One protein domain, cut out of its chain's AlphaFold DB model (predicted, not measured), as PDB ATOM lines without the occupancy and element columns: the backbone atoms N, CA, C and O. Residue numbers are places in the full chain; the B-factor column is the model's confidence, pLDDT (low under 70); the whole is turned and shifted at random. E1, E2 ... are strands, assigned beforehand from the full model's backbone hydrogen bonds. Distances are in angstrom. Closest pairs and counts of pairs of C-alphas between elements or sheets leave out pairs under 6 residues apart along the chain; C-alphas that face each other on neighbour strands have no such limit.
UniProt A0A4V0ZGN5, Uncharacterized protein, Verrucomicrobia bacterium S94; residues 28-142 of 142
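This is residues 28 to 142 of the 142 residues of an uncharacterized protein of Verrucomicrobia bacterium S94 (UniProt A0A4V0ZGN5). With little regular structure, this is an elongated sandwich, two sheets face to face: the strongly twisted E1 E6 E3 E4 and the smaller E2 E5, both antiparallel, in those orders. The 115 printed residues hold six named strands, E1 to E6 along the chain, and no named helix; the class is all strand, with 44 residues in named elements. It is only just compact, close to loose: radius of gyration of the C-alphas 15.9 A, spans 50 by 29 by 19 A.

Find C-alpha 28 at (165.294, 171.244, 127.792), where E1, residues 28 to 30, begins. Its sheet holds E6, residues 122 to 129, 23.1 A; E3, residues 57 to 63; and E4, residues 77 to 85, which bends by 73 degrees at residue 81. Then find E2, residues 40 to 47, 22.5 A, and E5, residues 104 to 112, 23.0 A, ending at (152.751, 181.614, 128.404).

Within hydrogen-bond range are N 29 and O 123 of E1 and E6, 2.9 A; N 61 and O 126 of E3 and E6, 2.8 A; N 58 and O 84 of the hairpin E3 and E4, 2.9 A; N 42 and O 110 of E2 and E5, 2.9 A. Between the sheets, the closest C-alphas of E4 and E5, Leu 82 and Ser 109, are 6.0 A apart.

The farthest C-alphas, Gly 34 and Gly 91, are 50.9 A apart. The printed part has no cut; links E3 to E4 and E4 to E5 are long. Look for pLDDT under 70 at residues 53 to 55 and 129 to 142.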
ATOM      1  N   ARG A  28     166.232 172.322 127.491       94.38
ATOM      2  CA  ARG A  28     165.294 171.244 127.792       94.38
ATOM      3  C   ARG A  28     164.973 171.286 129.275       94.38
ATOM      4  O   ARG A  28     165.885 171.240 130.097       94.38
ATOM      5  N   PHE A  29     163.693 171.261 129.595       96.56
ATOM      6  CA  PHE A  29     163.181 171.215 130.955       96.56
ATOM      7  C   PHE A  29     162.351 169.955 131.147       96.56
ATOM      8  O   PHE A  29     161.773 169.437 130.194       96.56
ATOM      9  N   ARG A  30     162.280 169.474 132.385       97.06
ATOM     10  CA  ARG A  30     161.388 168.394 132.796       97.06
ATOM     11  C   ARG A  30     160.525 168.904 133.938       97.06
ATOM     12  O   ARG A  30     161.044 169.523 134.864       97.06
ATOM     13  N   ASN A  31     159.221 168.682 133.847       97.44
ATOM     14  CA  ASN A  31     158.319 168.959 134.948       97.44
ATOM     15  C   ASN A  31     158.412 167.815 135.960       97.44
ATOM     16  O   ASN A  31     157.856 166.758 135.712       97.44
ATOM     17  N   ASP A  32     159.099 168.027 137.076       96.88
ATOM     18  CA  ASP A  32     159.120 167.091 138.211       96.88
ATOM     19  C   ASP A  32     158.462 167.736 139.450       96.88
ATOM     20  O   ASP A  32     158.901 167.553 140.584       96.88
ATOM     21  N   SER A  33     157.444 168.580 139.232       95.56
ATOM     22  CA  SER A  33     156.769 169.329 140.303       95.56
ATOM     23  C   SER A  33     155.710 168.518 141.059       95.56
ATOM     24  O   SER A  33     155.159 169.011 142.043       95.56
ATOM     25  N   GLY A  34     155.377 167.305 140.603       96.31
ATOM     26  CA  GLY A  34     154.263 166.514 141.133       96.31
ATOM     27  C   GLY A  34     152.879 167.030 140.714       96.31
ATOM     28  O   GLY A  34     151.865 166.557 141.226       96.31
ATOM     29  N   SER A  35     152.813 168.006 139.802       96.56
ATOM     30  CA  SER A  35     151.570 168.609 139.314       96.56
ATOM     31  C   SER A  35     151.684 169.025 137.846       96.56
ATOM     32  O   SER A  35     152.775 169.082 137.290       96.56
ATOM     33  N   ASN A  36     150.554 169.303 137.195       97.44
ATOM     34  CA  ASN A  36     150.533 169.770 135.810       97.44
ATOM     35  C   ASN A  36     150.910 171.259 135.729       97.44
ATOM     36  O   ASN A  36     150.274 172.085 136.389       97.44
ATOM     37  N   ILE A  37     151.886 171.613 134.891       98.12
ATOM     38  CA  ILE A  37     152.222 173.016 134.623       98.12
ATOM     39  C   ILE A  37     151.265 173.555 133.557       98.12
ATOM     40  O   ILE A  37     151.244 173.079 132.419       98.12
ATOM     41  N   THR A  38     150.492 174.574 133.934       98.12
ATOM     42  CA  THR A  38     149.506 175.242 133.068       98.12
ATOM     43  C   THR A  38     149.972 176.588 132.525       98.12
ATOM     44  O   THR A  38     149.365 177.121 131.592       98.12
ATOM     45  N   GLN A  39     151.058 177.131 133.082       97.50
ATOM     46  CA  GLN A  39     151.666 178.373 132.629       97.50
ATOM     47  C   GLN A  39     153.174 178.408 132.892       97.50
ATOM     48  O   GLN A  39     153.654 177.821 133.863       97.50
ATOM     49  N   LEU A  40     153.907 179.138 132.055       96.19
ATOM     50  CA  LEU A  40     155.340 179.390 132.195       96.19
ATOM     51  C   LEU A  40     155.593 180.895 132.125       96.19
ATOM     52  O   LEU A  40     155.270 181.529 131.124       96.19
ATOM     53  N   ALA A  41     156.184 181.461 133.175       96.75
ATOM     54  CA  ALA A  41     156.707 182.822 133.136       96.75
ATOM     55  C   ALA A  41     158.117 182.797 132.536       96.75
ATOM     56  O   ALA A  41     158.974 182.045 133.003       96.75
ATOM     57  N   VAL A  42     158.346 183.610 131.510       94.44
ATOM     58  CA  VAL A  42     159.638 183.742 130.832       94.44
ATOM     59  C   VAL A  42     160.037 185.211 130.849       94.44
ATOM     60  O   VAL A  42     159.220 186.078 130.547       94.44
ATOM     61  N   SER A  43     161.289 185.485 131.204       94.12
ATOM     62  CA  SER A  43     161.877 186.823 131.169       94.12
ATOM     63  C   SER A  43     163.353 186.754 130.806       94.12
ATOM     64  O   SER A  43     164.026 185.817 131.243       94.12
ATOM     65  N   TYR A  44     163.852 187.733 130.057       90.44
ATOM     66  CA  TYR A  44     165.262 187.826 129.679       90.44
ATOM     67  C   TYR A  44     165.650 189.270 129.296       90.44
ATOM     68  O   TYR A  44     164.781 190.080 128.967       90.44
ATOM     69  N   ASP A  45     166.955 189.560 129.278       91.12
ATOM     70  CA  ASP A  45     167.521 190.788 128.693       91.12
ATOM     71  C   ASP A  45     168.185 190.461 127.350       91.12
ATOM     72  O   ASP A  45     169.026 189.560 127.289       91.12
ATOM     73  N   GLY A  46     167.829 191.173 126.278       88.69
ATOM     74  CA  GLY A  46     168.407 190.987 124.945       88.69
ATOM     75  C   GLY A  46     169.540 191.941 124.634       88.69
ATOM     76  O   GLY A  46     169.437 193.132 124.878       88.69
ATOM     77  N   GLU A  47     170.619 191.423 124.056       87.50
ATOM     78  CA  GLU A  47     171.860 192.139 123.788       87.50
ATOM     79  C   GLU A  47     172.354 191.892 122.354       87.50
ATOM     80  O   GLU A  47     172.423 190.768 121.841       87.50
ATOM     81  N   GLN A  48     172.785 192.967 121.705       84.12
ATOM     82  CA  GLN A  48     173.342 192.968 120.362       84.12
ATOM     83  C   GLN A  48     174.861 193.185 120.426       84.12
ATOM     84  O   GLN A  48     175.346 194.295 120.632       84.12
ATOM     85  N   TRP A  49     175.628 192.116 120.205       80.62
ATOM     86  CA  TRP A  49     177.102 192.128 120.261       80.62
ATOM     87  C   TRP A  49     177.777 192.199 118.890       80.62
ATOM     88  O   TRP A  49     178.960 192.528 118.777       80.62
ATOM     89  N   TYR A  50     177.012 191.968 117.825       77.94
ATOM     90  CA  TYR A  50     177.465 192.147 116.453       77.94
ATOM     91  C   TYR A  50     176.308 192.568 115.548       77.94
ATOM     92  O   TYR A  50     175.151 192.216 115.779       77.94
ATOM     93  N   ARG A  51     176.628 193.275 114.460       77.56
ATOM     94  CA  ARG A  51     175.657 193.624 113.423       77.56
ATOM     95  C   ARG A  51     176.210 193.360 112.028       77.56
ATOM     96  O   ARG A  51     177.254 193.879 111.642       77.56
ATOM     97  N   GLY A  52     175.438 192.599 111.261       71.56
ATOM     98  CA  GLY A  52     175.632 192.340 109.838       71.56
ATOM     99  C   GLY A  52     174.837 193.321 108.976       71.56
ATOM    100  O   GLY A  52     174.385 194.366 109.435       71.56
ATOM    101  N   SER A  53     174.650 193.008 107.700       68.75
ATOM    102  CA  SER A  53     173.906 193.868 106.766       68.75
ATOM    103  C   SER A  53     172.402 193.933 107.060       68.75
ATOM    104  O   SER A  53     171.784 194.966 106.809       68.75
ATOM    105  N   VAL A  54     171.830 192.867 107.621       66.19
ATOM    106  CA  VAL A  54     170.392 192.726 107.898       66.19
ATOM    107  C   VAL A  54     170.098 193.079 109.359       66.19
ATOM    108  O   VAL A  54     170.905 192.798 110.242       66.19
ATOM    109  N   THR A  55     168.960 193.716 109.635       63.28
ATOM    110  CA  THR A  55     168.463 193.843 111.014       63.28
ATOM    111  C   THR A  55     167.814 192.527 111.405       63.28
ATOM    112  O   THR A  55     166.926 192.040 110.711       63.28
ATOM    113  N   VAL A  56     168.267 191.955 112.509       72.12
ATOM    114  CA  VAL A  56     167.776 190.682 113.032       72.12
ATOM    115  C   VAL A  56     166.987 190.907 114.304       72.12
ATOM    116  O   VAL A  56     167.193 191.890 115.011       72.12
ATOM    117  N   GLY A  57     166.112 189.965 114.607       80.31
ATOM    118  CA  GLY A  57     165.526 189.800 115.924       80.31
ATOM    119  C   GLY A  57     165.583 188.340 116.330       80.31
ATOM    120  O   GLY A  57     166.031 187.484 115.554       80.31
ATOM    121  N   LEU A  58     165.148 188.073 117.553       83.75
ATOM    122  CA  LEU A  58     165.028 186.722 118.071       83.75
ATOM    123  C   LEU A  58     163.604 186.453 118.518       83.75
ATOM    124  O   LEU A  58     163.014 187.206 119.288       83.75
ATOM    125  N   THR A  59     163.083 185.341 118.031       86.88
ATOM    126  CA  THR A  59     161.767 184.813 118.340       86.88
ATOM    127  C   THR A  59     161.916 183.736 119.405       86.88
ATOM    128  O   THR A  59     162.703 182.802 119.236       86.88
ATOM    129  N   VAL A  60     161.162 183.842 120.498       91.12
ATOM    130  CA  VAL A  60     161.026 182.729 121.441       91.12
ATOM    131  C   VAL A  60     160.000 181.744 120.919       91.12
ATOM    132  O   VAL A  60     158.911 182.122 120.497       91.12
ATOM    133  N   GLU A  61     160.342 180.468 121.005       92.62
ATOM    134  CA  GLU A  61     159.462 179.356 120.699       92.62
ATOM    135  C   GLU A  61     159.508 178.328 121.826       92.62
ATOM    136  O   GLU A  61     160.543 178.123 122.467       92.62
ATOM    137  N   TYR A  62     158.408 177.610 122.029       94.56
ATOM    138  CA  TYR A  62     158.388 176.433 122.888       94.56
ATOM    139  C   TYR A  62     157.880 175.205 122.139       94.56
ATOM    140  O   TYR A  62     157.164 175.304 121.144       94.56
ATOM    141  N   SER A  63     158.249 174.025 122.630       95.50
ATOM    142  CA  SER A  63     157.736 172.758 122.121       95.50
ATOM    143  C   SER A  63     157.478 171.780 123.257       95.50
ATOM    144  O   SER A  63     158.307 171.607 124.153       95.50
ATOM    145  N   LEU A  64     156.320 171.120 123.199       96.56
ATOM    146  CA  LEU A  64     155.914 170.091 124.160       96.56
ATOM    147  C   LEU A  64     156.150 168.663 123.647       96.56
ATOM    148  O   LEU A  64     155.921 167.712 124.394       96.56
ATOM    149  N   ASN A  65     156.573 168.512 122.388       95.81
ATOM    150  CA  ASN A  65     156.810 167.218 121.744       95.81
ATOM    151  C   ASN A  65     158.227 167.054 121.172       95.81
ATOM    152  O   ASN A  65     158.566 165.950 120.753       95.81
ATOM    153  N   ALA A  66     159.043 168.111 121.162       93.62
ATOM    154  CA  ALA A  66     160.435 168.030 120.738       93.62
ATOM    155  C   ALA A  66     161.229 167.000 121.550       93.62
ATOM    156  O   ALA A  66     161.093 166.912 122.771       93.62
ATOM    157  N   VAL A  67     162.126 166.272 120.878       94.25
ATOM    158  CA  VAL A  67     163.144 165.430 121.540       94.25
ATOM    159  C   VAL A  67     164.541 166.063 121.536       94.25
ATOM    160  O   VAL A  67     165.431 165.619 122.266       94.25
ATOM    161  N   SER A  68     164.740 167.126 120.750       90.38
ATOM    162  CA  SER A  68     165.956 167.948 120.721       90.38
ATOM    163  C   SER A  68     165.649 169.371 120.227       90.38
ATOM    164  O   SER A  68     164.609 169.598 119.616       90.38
ATOM    165  N   LEU A  69     166.562 170.330 120.437       85.75
ATOM    166  CA  LEU A  69     166.393 171.722 119.971       85.75
ATOM    167  C   LEU A  69     166.239 171.850 118.443       85.75
ATOM    168  O   LEU A  69     165.593 172.783 117.968       85.75
ATOM    169  N   MET A  70     166.812 170.902 117.695       83.56
ATOM    170  CA  MET A  70     166.815 170.870 116.225       83.56
ATOM    171  C   MET A  70     165.885 169.792 115.666       83.56
ATOM    172  O   MET A  70     166.066 169.328 114.542       83.56
ATOM    173  N   ASP A  71     164.923 169.341 116.468       86.25
ATOM    174  CA  ASP A  71     163.967 168.330 116.047       86.25
ATOM    175  C   ASP A  71     163.048 168.887 114.951       86.25
ATOM    176  O   ASP A  71     162.166 169.707 115.210       86.25
ATOM    177  N   ALA A  72     163.279 168.435 113.716       85.19
ATOM    178  CA  ALA A  72     162.501 168.821 112.544       85.19
ATOM    179  C   ALA A  72     161.082 168.220 112.532       85.19
ATOM    180  O   ALA A  72     160.247 168.668 111.752       85.19
ATOM    181  N   GLY A  73     160.812 167.206 113.364       87.06
ATOM    182  CA  GLY A  73     159.482 166.615 113.537       87.06
ATOM    183  C   GLY A  73     158.671 167.245 114.671       87.06
ATOM    184  O   GLY A  73     157.503 166.897 114.857       87.06
ATOM    185  N   ALA A  74     159.273 168.156 115.437       91.12
ATOM    186  CA  ALA A  74     158.612 168.825 116.543       91.12
ATOM    187  C   ALA A  74     157.695 169.956 116.072       91.12
ATOM    188  O   ALA A  74     157.930 170.606 115.053       91.12
ATOM    189  N   VAL A  75     156.671 170.232 116.876       92.38
ATOM    190  CA  VAL A  75     155.845 171.428 116.733       92.38
ATOM    191  C   VAL A  75     156.440 172.497 117.637       92.38
ATOM    192  O   VAL A  75     156.506 172.310 118.854       92.38
ATOM    193  N   TRP A  76     156.881 173.595 117.030       91.25
ATOM    194  CA  TRP A  76     157.372 174.780 117.723       91.25
ATOM    195  C   TRP A  76     156.304 175.867 117.658       91.25
ATOM    196  O   TRP A  76     155.782 176.172 116.588       91.25
ATOM    197  N   THR A  77     155.933 176.400 118.817       93.38
ATOM    198  CA  THR A  77     154.960 177.481 118.949       93.38
ATOM    199  C   THR A  77     155.698 178.765 119.286       93.38
ATOM    200  O   THR A  77     156.338 178.840 120.333       93.38
ATOM    201  N   GLU A  78     155.610 179.752 118.397       92.88
ATOM    202  CA  GLU A  78     156.160 181.091 118.608       92.88
ATOM    203  C   GLU A  78     155.412 181.828 119.726       92.88
ATOM    204  O   GLU A  78     154.199 181.684 119.883       92.88
ATOM    205  N   VAL A  79     156.148 182.645 120.477       95.06
ATOM    206  CA  VAL A  79     155.631 183.540 121.517       95.06
ATOM    207  C   VAL A  79     156.028 184.973 121.142       95.06
ATOM    208  O   VAL A  79     157.101 185.435 121.540       95.06
ATOM    209  N   PRO A  80     155.217 185.675 120.330       92.88
ATOM    210  CA  PRO A  80     155.559 186.999 119.802       92.88
ATOM    211  C   PRO A  80     155.798 188.062 120.880       92.88
ATOM    212  O   PRO A  80     156.571 188.990 120.670       92.88
ATOM    213  N   GLU A  81     155.169 187.926 122.046       95.19
ATOM    214  CA  GLU A  81     155.338 188.819 123.198       95.19
ATOM    215  C   GLU A  81     156.742 188.742 123.811       95.19
ATOM    216  O   GLU A  81     157.150 189.632 124.550       95.19
ATOM    217  N   LEU A  82     157.478 187.677 123.498       94.50
ATOM    218  CA  LEU A  82     158.867 187.463 123.878       94.50
ATOM    219  C   LEU A  82     159.805 187.700 122.690       94.50
ATOM    220  O   LEU A  82     160.875 187.097 122.635       94.50
ATOM    221  N   TYR A  83     159.415 188.508 121.707       92.25
ATOM    222  CA  TYR A  83     160.290 188.881 120.601       92.25
ATOM    223  C   TYR A  83     161.299 189.948 121.037       92.25
ATOM    224  O   TYR A  83     160.917 190.982 121.575       92.25
ATOM    225  N   PHE A  84     162.579 189.719 120.748       89.81
ATOM    226  CA  PHE A  84     163.623 190.735 120.871       89.81
ATOM    227  C   PHE A  84     163.901 191.368 119.512       89.81
ATOM    228  O   PHE A  84     164.297 190.676 118.567       89.81
ATOM    229  N   ALA A  85     163.768 192.690 119.428       87.62
ATOM    230  CA  ALA A  85     164.167 193.459 118.260       87.62
ATOM    231  C   ALA A  85     165.570 194.034 118.482       87.62
ATOM    232  O   ALA A  85     165.774 194.802 119.417       87.62
ATOM    233  N   ALA A  86     166.539 193.721 117.611       85.50
ATOM    234  CA  ALA A  86     167.869 194.313 117.749       85.50
ATOM    235  C   ALA A  86     167.778 195.856 117.702       85.50
ATOM    236  O   ALA A  86     167.332 196.406 116.686       85.50
ATOM    237  N   PRO A  87     168.198 196.567 118.767       86.75
ATOM    238  CA  PRO A  87     167.910 197.992 118.926       86.75
ATOM    239  C   PRO A  87     168.737 198.877 117.988       86.75
ATOM    240  O   PRO A  87     168.333 200.000 117.677       86.75
ATOM    241  N   ASN A  88     169.874 198.385 117.483       84.62
ATOM    242  CA  ASN A  88     170.726 199.133 116.571       84.62
ATOM    243  C   ASN A  88     170.625 198.614 115.126       84.62
ATOM    244  O   ASN A  88     171.065 197.511 114.782       84.62
ATOM    245  N   ALA A  89     170.087 199.471 114.254       77.31
ATOM    246  CA  ALA A  89     169.847 199.188 112.842       77.31
ATOM    247  C   ALA A  89     170.811 199.907 111.872       77.31
ATOM    248  O   ALA A  89     170.630 199.788 110.662       77.31
ATOM    249  N   ILE A  90     171.828 200.636 112.352       76.69
ATOM    250  CA  ILE A  90     172.695 201.470 111.498       76.69
ATOM    251  C   ILE A  90     174.138 200.944 111.486       76.69
ATOM    252  O   ILE A  90     174.760 200.753 112.528       76.69
ATOM    253  N   GLY A  91     174.700 200.786 110.281       76.69
ATOM    254  CA  GLY A  91     176.116 200.451 110.064       76.69
ATOM    255  C   GLY A  91     176.479 198.986 110.337       76.69
ATOM    256  O   GLY A  91     175.724 198.247 110.946       76.69
ATOM    257  N   ILE A  92     177.639 198.527 109.867       77.94
ATOM    258  CA  ILE A  92     178.129 197.154 110.096       77.94
ATOM    259  C   ILE A  92     179.258 197.208 111.117       77.94
ATOM    260  O   ILE A  92     180.148 198.052 111.001       77.94
ATOM    261  N   TRP A  93     179.243 196.309 112.098       80.31
ATOM    262  CA  TRP A  93     180.273 196.269 113.131       80.31
ATOM    263  C   TRP A  93     180.474 194.861 113.683       80.31
ATOM    264  O   TRP A  93     179.526 194.135 113.978       80.31
ATOM    265  N   ALA A  94     181.753 194.503 113.822       70.06
ATOM    266  CA  ALA A  94     182.180 193.173 114.239       70.06
ATOM    267  C   ALA A  94     182.381 193.025 115.759       70.06
ATOM    268  O   ALA A  94     182.368 191.908 116.261       70.06
ATOM    269  N   ASN A  95     182.561 194.145 116.470       70.75
ATOM    270  CA  ASN A  95     182.919 194.203 117.890       70.75
ATOM    271  C   ASN A  95     182.048 195.246 118.604       70.75
ATOM    272  O   ASN A  95     182.554 196.278 119.049       70.75
ATOM    273  N   GLY A  96     180.731 195.044 118.623       76.31
ATOM    274  CA  GLY A  96     179.873 195.905 119.431       76.31
ATOM    275  C   GLY A  96     179.988 195.561 120.906       76.31
ATOM    276  O   GLY A  96     180.444 194.479 121.272       76.31
ATOM    277  N   ASP A  97     179.559 196.491 121.747       82.06
ATOM    278  CA  ASP A  97     179.421 196.263 123.178       82.06
ATOM    279  C   ASP A  97     177.932 196.134 123.508       82.06
ATOM    280  O   ASP A  97     177.210 197.135 123.546       82.06
ATOM    281  N   GLY A  98     177.463 194.895 123.673       79.56
ATOM    282  CA  GLY A  98     176.065 194.589 123.981       79.56
ATOM    283  C   GLY A  98     175.652 195.031 125.384       79.56
ATOM    284  O   GLY A  98     174.464 195.169 125.640       79.56
ATOM    285  N   ASN A  99     176.606 195.370 126.259       82.81
ATOM    286  CA  ASN A  99     176.294 195.956 127.561       82.81
ATOM    287  C   ASN A  99     175.817 197.410 127.451       82.81
ATOM    288  O   ASN A  99     175.253 197.946 128.408       82.81
ATOM    289  N   LEU A 100     176.048 198.093 126.327       87.12
ATOM    290  CA  LEU A 100     175.580 199.464 126.145       87.12
ATOM    291  C   LEU A 100     174.056 199.490 126.037       87.12
ATOM    292  O   LEU A 100     173.479 198.739 125.261       87.12
ATOM    293  N   ALA A 101     173.408 200.436 126.724       87.69
ATOM    294  CA  ALA A 101     171.952 200.622 126.661       87.69
ATOM    295  C   ALA A 101     171.418 200.797 125.223       87.69
ATOM    296  O   ALA A 101     170.287 200.440 124.936       87.69
ATOM    297  N   ALA A 102     172.236 201.319 124.303       87.75
ATOM    298  CA  ALA A 102     171.878 201.463 122.888       87.75
ATOM    299  C   ALA A 102     171.880 200.137 122.099       87.75
ATOM    300  O   ALA A 102     171.387 200.096 120.974       87.75
ATOM    301  N   ASN A 103     172.465 199.081 122.665       87.19
ATOM    302  CA  ASN A 103     172.626 197.766 122.052       87.19
ATOM    303  C   ASN A 103     171.872 196.672 122.825       87.19
ATOM    304  O   ASN A 103     172.025 195.501 122.486       87.19
ATOM    305  N   ARG A 104     171.065 197.020 123.836       89.12
ATOM    306  CA  ARG A 104     170.288 196.050 124.614       89.12
ATOM    307  C   ARG A 104     168.854 196.491 124.868       89.12
ATOM    308  O   ARG A 104     168.545 197.679 124.826       89.12
ATOM    309  N   GLU A 105     168.013 195.518 125.168       91.62
ATOM    310  CA  GLU A 105     166.637 195.684 125.610       91.62
ATOM    311  C   GLU A 105     166.447 194.879 126.896       91.62
ATOM    312  O   GLU A 105     166.587 193.655 126.905       91.62
ATOM    313  N   ASP A 106     166.165 195.586 127.987       92.44
ATOM    314  CA  ASP A 106     166.061 194.998 129.319       92.44
ATOM    315  C   ASP A 106     164.595 194.618 129.619       92.44
ATOM    316  O   ASP A 106     163.669 195.370 129.298       92.44
ATOM    317  N   GLY A 107     164.377 193.491 130.301       92.38
ATOM    318  CA  GLY A 107     163.076 193.153 130.894       92.38
ATOM    319  C   GLY A 107     161.999 192.616 129.942       92.38
ATOM    320  O   GLY A 107     160.806 192.709 130.259       92.38
ATOM    321  N   ILE A 108     162.382 192.015 128.814       94.81
ATOM    322  CA  ILE A 108     161.431 191.325 127.932       94.81
ATOM    323  C   ILE A 108     160.820 190.166 128.712       94.81
ATOM    324  O   ILE A 108     161.538 189.310 129.228       94.81
ATOM    325  N   SER A 109     159.493 190.152 128.850       96.25
ATOM    326  CA  SER A 109     158.814 189.160 129.679       96.25
ATOM    327  C   SER A 109     157.383 188.874 129.245       96.25
ATOM    328  O   SER A 109     156.663 189.740 128.751       96.25
ATOM    329  N   HIS A 110     156.967 187.628 129.459       97.94
ATOM    330  CA  HIS A 110     155.617 187.159 129.184       97.94
ATOM    331  C   HIS A 110     155.300 185.897 129.991       97.94
ATOM    332  O   HIS A 110     156.189 185.103 130.312       97.94
ATOM    333  N   THR A 111     154.015 185.677 130.269       98.00
ATOM    334  CA  THR A 111     153.520 184.432 130.865       98.00
ATOM    335  C   THR A 111     152.758 183.640 129.815       98.00
ATOM    336  O   THR A 111     151.631 183.983 129.468       98.00
ATOM    337  N   ILE A 112     153.360 182.551 129.346       97.44
ATOM    338  CA  ILE A 112     152.751 181.614 128.404       97.44
ATOM    339  C   ILE A 112     151.693 180.812 129.164       97.44
ATOM    340  O   ILE A 112     152.038 180.032 130.050       97.44
ATOM    341  N   GLY A 113     150.415 181.017 128.848       97.25
ATOM    342  CA  GLY A 113     149.288 180.293 129.445       97.25
ATOM    343  C   GLY A 113     148.759 179.150 128.571       97.25
ATOM    344  O   GLY A 113     149.244 178.909 127.470       97.25
ATOM    345  N   GLY A 114     147.728 178.453 129.059       95.62
ATOM    346  CA  GLY A 114     147.035 177.407 128.290       95.62
ATOM    347  C   GLY A 114     147.856 176.132 128.074       95.62
ATOM    348  O   GLY A 114     147.569 175.362 127.158       95.62
ATOM    349  N   LEU A 115     148.879 175.908 128.902       96.75
ATOM    350  CA  LEU A 115     149.750 174.744 128.812       96.75
ATOM    351  C   LEU A 115     149.138 173.527 129.521       96.75
ATOM    352  O   LEU A 115     148.252 173.637 130.368       96.75
ATOM    353  N   ASN A 116     149.639 172.349 129.164       96.75
ATOM    354  CA  ASN A 116     149.293 171.082 129.796       96.75
ATOM    355  C   ASN A 116     150.536 170.185 129.810       96.75
ATOM    356  O   ASN A 116     150.640 169.244 129.024       96.75
ATOM    357  N   ILE A 117     151.525 170.556 130.626       97.56
ATOM    358  CA  ILE A 117     152.787 169.823 130.766       97.56
ATOM    359  C   ILE A 117     152.670 168.931 132.000       97.56
ATOM    360  O   ILE A 117     152.835 169.399 133.130       97.56
ATOM    361  N   ALA A 118     152.377 167.651 131.785       98.06
ATOM    362  CA  ALA A 118     152.162 166.697 132.868       98.06
ATOM    363  C   ALA A 118     153.428 166.488 133.718       98.06
ATOM    364  O   ALA A 118     154.547 166.746 133.267       98.06
ATOM    365  N   ASP A 119     153.258 165.997 134.947       97.75
ATOM    366  CA  ASP A 119     154.389 165.542 135.762       97.75
ATOM    367  C   ASP A 119     155.166 164.434 135.025       97.75
ATOM    368  O   ASP A 119     154.589 163.560 134.373       97.75
ATOM    369  N   GLY A 120     156.490 164.521 135.061       97.50
ATOM    370  CA  GLY A 120     157.426 163.712 134.289       97.50
ATOM    371  C   GLY A 120     157.609 164.119 132.820       97.50
ATOM    372  O   GLY A 120     158.499 163.569 132.165       97.50
ATOM    373  N   GLN A 121     156.826 165.061 132.277       97.56
ATOM    374  CA  GLN A 121     156.936 165.477 130.873       97.56
ATOM    375  C   GLN A 121     158.115 166.433 130.650       97.56
ATOM    376  O   GLN A 121     158.355 167.368 131.418       97.56
ATOM    377  N   THR A 122     158.841 166.223 129.551       97.44
ATOM    378  CA  THR A 122     159.854 167.157 129.042       97.44
ATOM    379  C   THR A 122     159.261 168.158 128.063       97.44
ATOM    380  O   THR A 122     158.390 167.821 127.264       97.44
ATOM    381  N   PHE A 123     159.795 169.372 128.082       96.56
ATOM    382  CA  PHE A 123     159.484 170.430 127.131       96.56
ATOM    383  C   PHE A 123     160.744 171.234 126.809       96.56
ATOM    384  O   PHE A 123     161.764 171.136 127.498       96.56
ATOM    385  N   PHE A 124     160.677 172.021 125.743       94.94
ATOM    386  CA  PHE A 124     161.773 172.860 125.282       94.94
ATOM    387  C   PHE A 124     161.320 174.308 125.163       94.94
ATOM    388  O   PHE A 124     160.192 174.571 124.749       94.94
ATOM    389  N   ILE A 125     162.226 175.227 125.484       93.75
ATOM    390  CA  ILE A 125     162.132 176.645 125.125       93.75
ATOM    391  C   ILE A 125     163.385 176.967 124.320       93.75
ATOM    392  O   ILE A 125     164.487 176.575 124.720       93.75
ATOM    393  N   ARG A 126     163.225 177.650 123.189       90.06
ATOM    394  CA  ARG A 126     164.332 178.110 122.358       90.06
ATOM    395  C   ARG A 126     164.128 179.546 121.904       90.06
ATOM    396  O   ARG A 126     163.012 180.041 121.841       90.06
ATOM    397  N   TRP A 127     165.232 180.168 121.544       87.56
ATOM    398  CA  TRP A 127     165.320 181.446 120.874       87.56
ATOM    399  C   TRP A 127     165.895 181.179 119.496       87.56
ATOM    400  O   TRP A 127     167.028 180.699 119.346       87.56
ATOM    401  N   GLY A 128     165.070 181.453 118.503       78.44
ATOM    402  CA  GLY A 128     165.374 181.297 117.105       78.44
ATOM    403  C   GLY A 128     165.462 182.647 116.389       78.44
ATOM    404  O   GLY A 128     164.946 183.652 116.858       78.44
ATOM    405  N   PRO A 129     166.124 182.683 115.236       67.62
ATOM    406  CA  PRO A 129     166.035 183.780 114.272       67.62
ATOM    407  C   PRO A 129     164.613 183.939 113.715       67.62
ATOM    408  O   PRO A 129     163.891 182.964 113.528       67.62
ATOM    409  N   THR A 130     164.245 185.157 113.335       60.66
ATOM    410  CA  THR A 130     162.930 185.446 112.727       60.66
ATOM    411  C   THR A 130     162.881 185.183 111.215       60.66
ATOM    412  O   THR A 130     161.810 185.232 110.618       60.66
ATOM    413  N   VAL A 131     164.015 184.884 110.563       50.50
ATOM    414  CA  VAL A 131     164.069 184.589 109.118       50.50
ATOM    415  C   VAL A 131     164.923 183.350 108.803       50.50
ATOM    416  O   VAL A 131     165.994 183.195 109.390       50.50
ATOM    417  N   PRO A 132     164.521 182.487 107.844       44.97
ATOM    418  CA  PRO A 132     165.331 181.346 107.399       44.97
ATOM    419  C   PRO A 132     166.552 181.705 106.529       44.97
ATOM    420  O   PRO A 132     167.209 180.801 106.010       44.97
ATOM    421  N   GLU A 133     166.849 182.983 106.288       44.88
ATOM    422  CA  GLU A 133     167.757 183.375 105.207       44.88
ATOM    423  C   GLU A 133     169.220 183.572 105.614       44.88
ATOM    424  O   GLU A 133     169.564 184.100 106.662       44.88
ATOM    425  N   LYS A 134     170.072 183.126 104.688       40.84
ATOM    426  CA  LYS A 134     171.524 182.896 104.690       40.84
ATOM    427  C   LYS A 134     172.440 184.044 105.158       40.84
ATOM    428  O   LYS A 134     173.631 183.794 105.322       40.84
ATOM    429  N   ASP A 135     171.929 185.230 105.463       42.56
ATOM    430  CA  ASP A 135     172.740 186.383 105.870       42.56
ATOM    431  C   ASP A 135     172.437 186.779 107.325       42.56
ATOM    432  O   ASP A 135     171.614 187.645 107.610       42.56
ATOM    433  N   TRP A 136     173.118 186.098 108.254       48.09
ATOM    434  CA  TRP A 136     172.837 186.094 109.695       48.09
ATOM    435  C   TRP A 136     173.718 187.060 110.493       48.09
ATOM    436  O   TRP A 136     174.929 186.847 110.609       48.09
ATOM    437  N   PRO A 137     173.133 188.087 111.117       48.78
ATOM    438  CA  PRO A 137     173.731 188.731 112.280       48.78
ATOM    439  C   PRO A 137     173.473 188.004 113.607       48.78
ATOM    440  O   PRO A 137     172.466 187.330 113.797       48.78
ATOM    441  N   LEU A 138     174.432 188.154 114.522       50.22
ATOM    442  CA  LEU A 138     174.507 187.530 115.848       50.22
ATOM    443  C   LEU A 138     173.697 188.340 116.894       50.22
ATOM    444  O   LEU A 138     173.935 189.538 117.039       50.22
ATOM    445  N   ILE A 139     172.807 187.694 117.661       51.69
ATOM    446  CA  ILE A 139     172.042 188.279 118.793       51.69
ATOM    447  C   ILE A 139     172.147 187.361 120.036       51.69
ATOM    448  O   ILE A 139     172.263 186.141 119.874       51.69
ATOM    449  N   MET A 140     172.157 187.922 121.262       55.69
ATOM    450  CA  MET A 140     172.467 187.219 122.528       55.69
ATOM    451  C   MET A 140     171.639 187.702 123.727       55.69
ATOM    452  O   MET A 140     170.968 188.720 123.622       55.69
ATOM    453  N   PHE A 141     171.709 186.982 124.857       49.44
ATOM    454  CA  PHE A 141     170.994 187.310 126.103       49.44
ATOM    455  C   PHE A 141     171.787 186.943 127.366       49.44
ATOM    456  O   PHE A 141     172.757 186.170 127.302       49.44
ATOM    457  N   ARG A 142     171.311 187.433 128.514       50.78
ATOM    458  CA  ARG A 142     171.667 186.971 129.864       50.78
ATOM    459  C   ARG A 142     170.423 186.664 130.699       50.78
ATOM    460  O   ARG A 142     169.362 187.270 130.425       50.78
TER     461      ARG A 142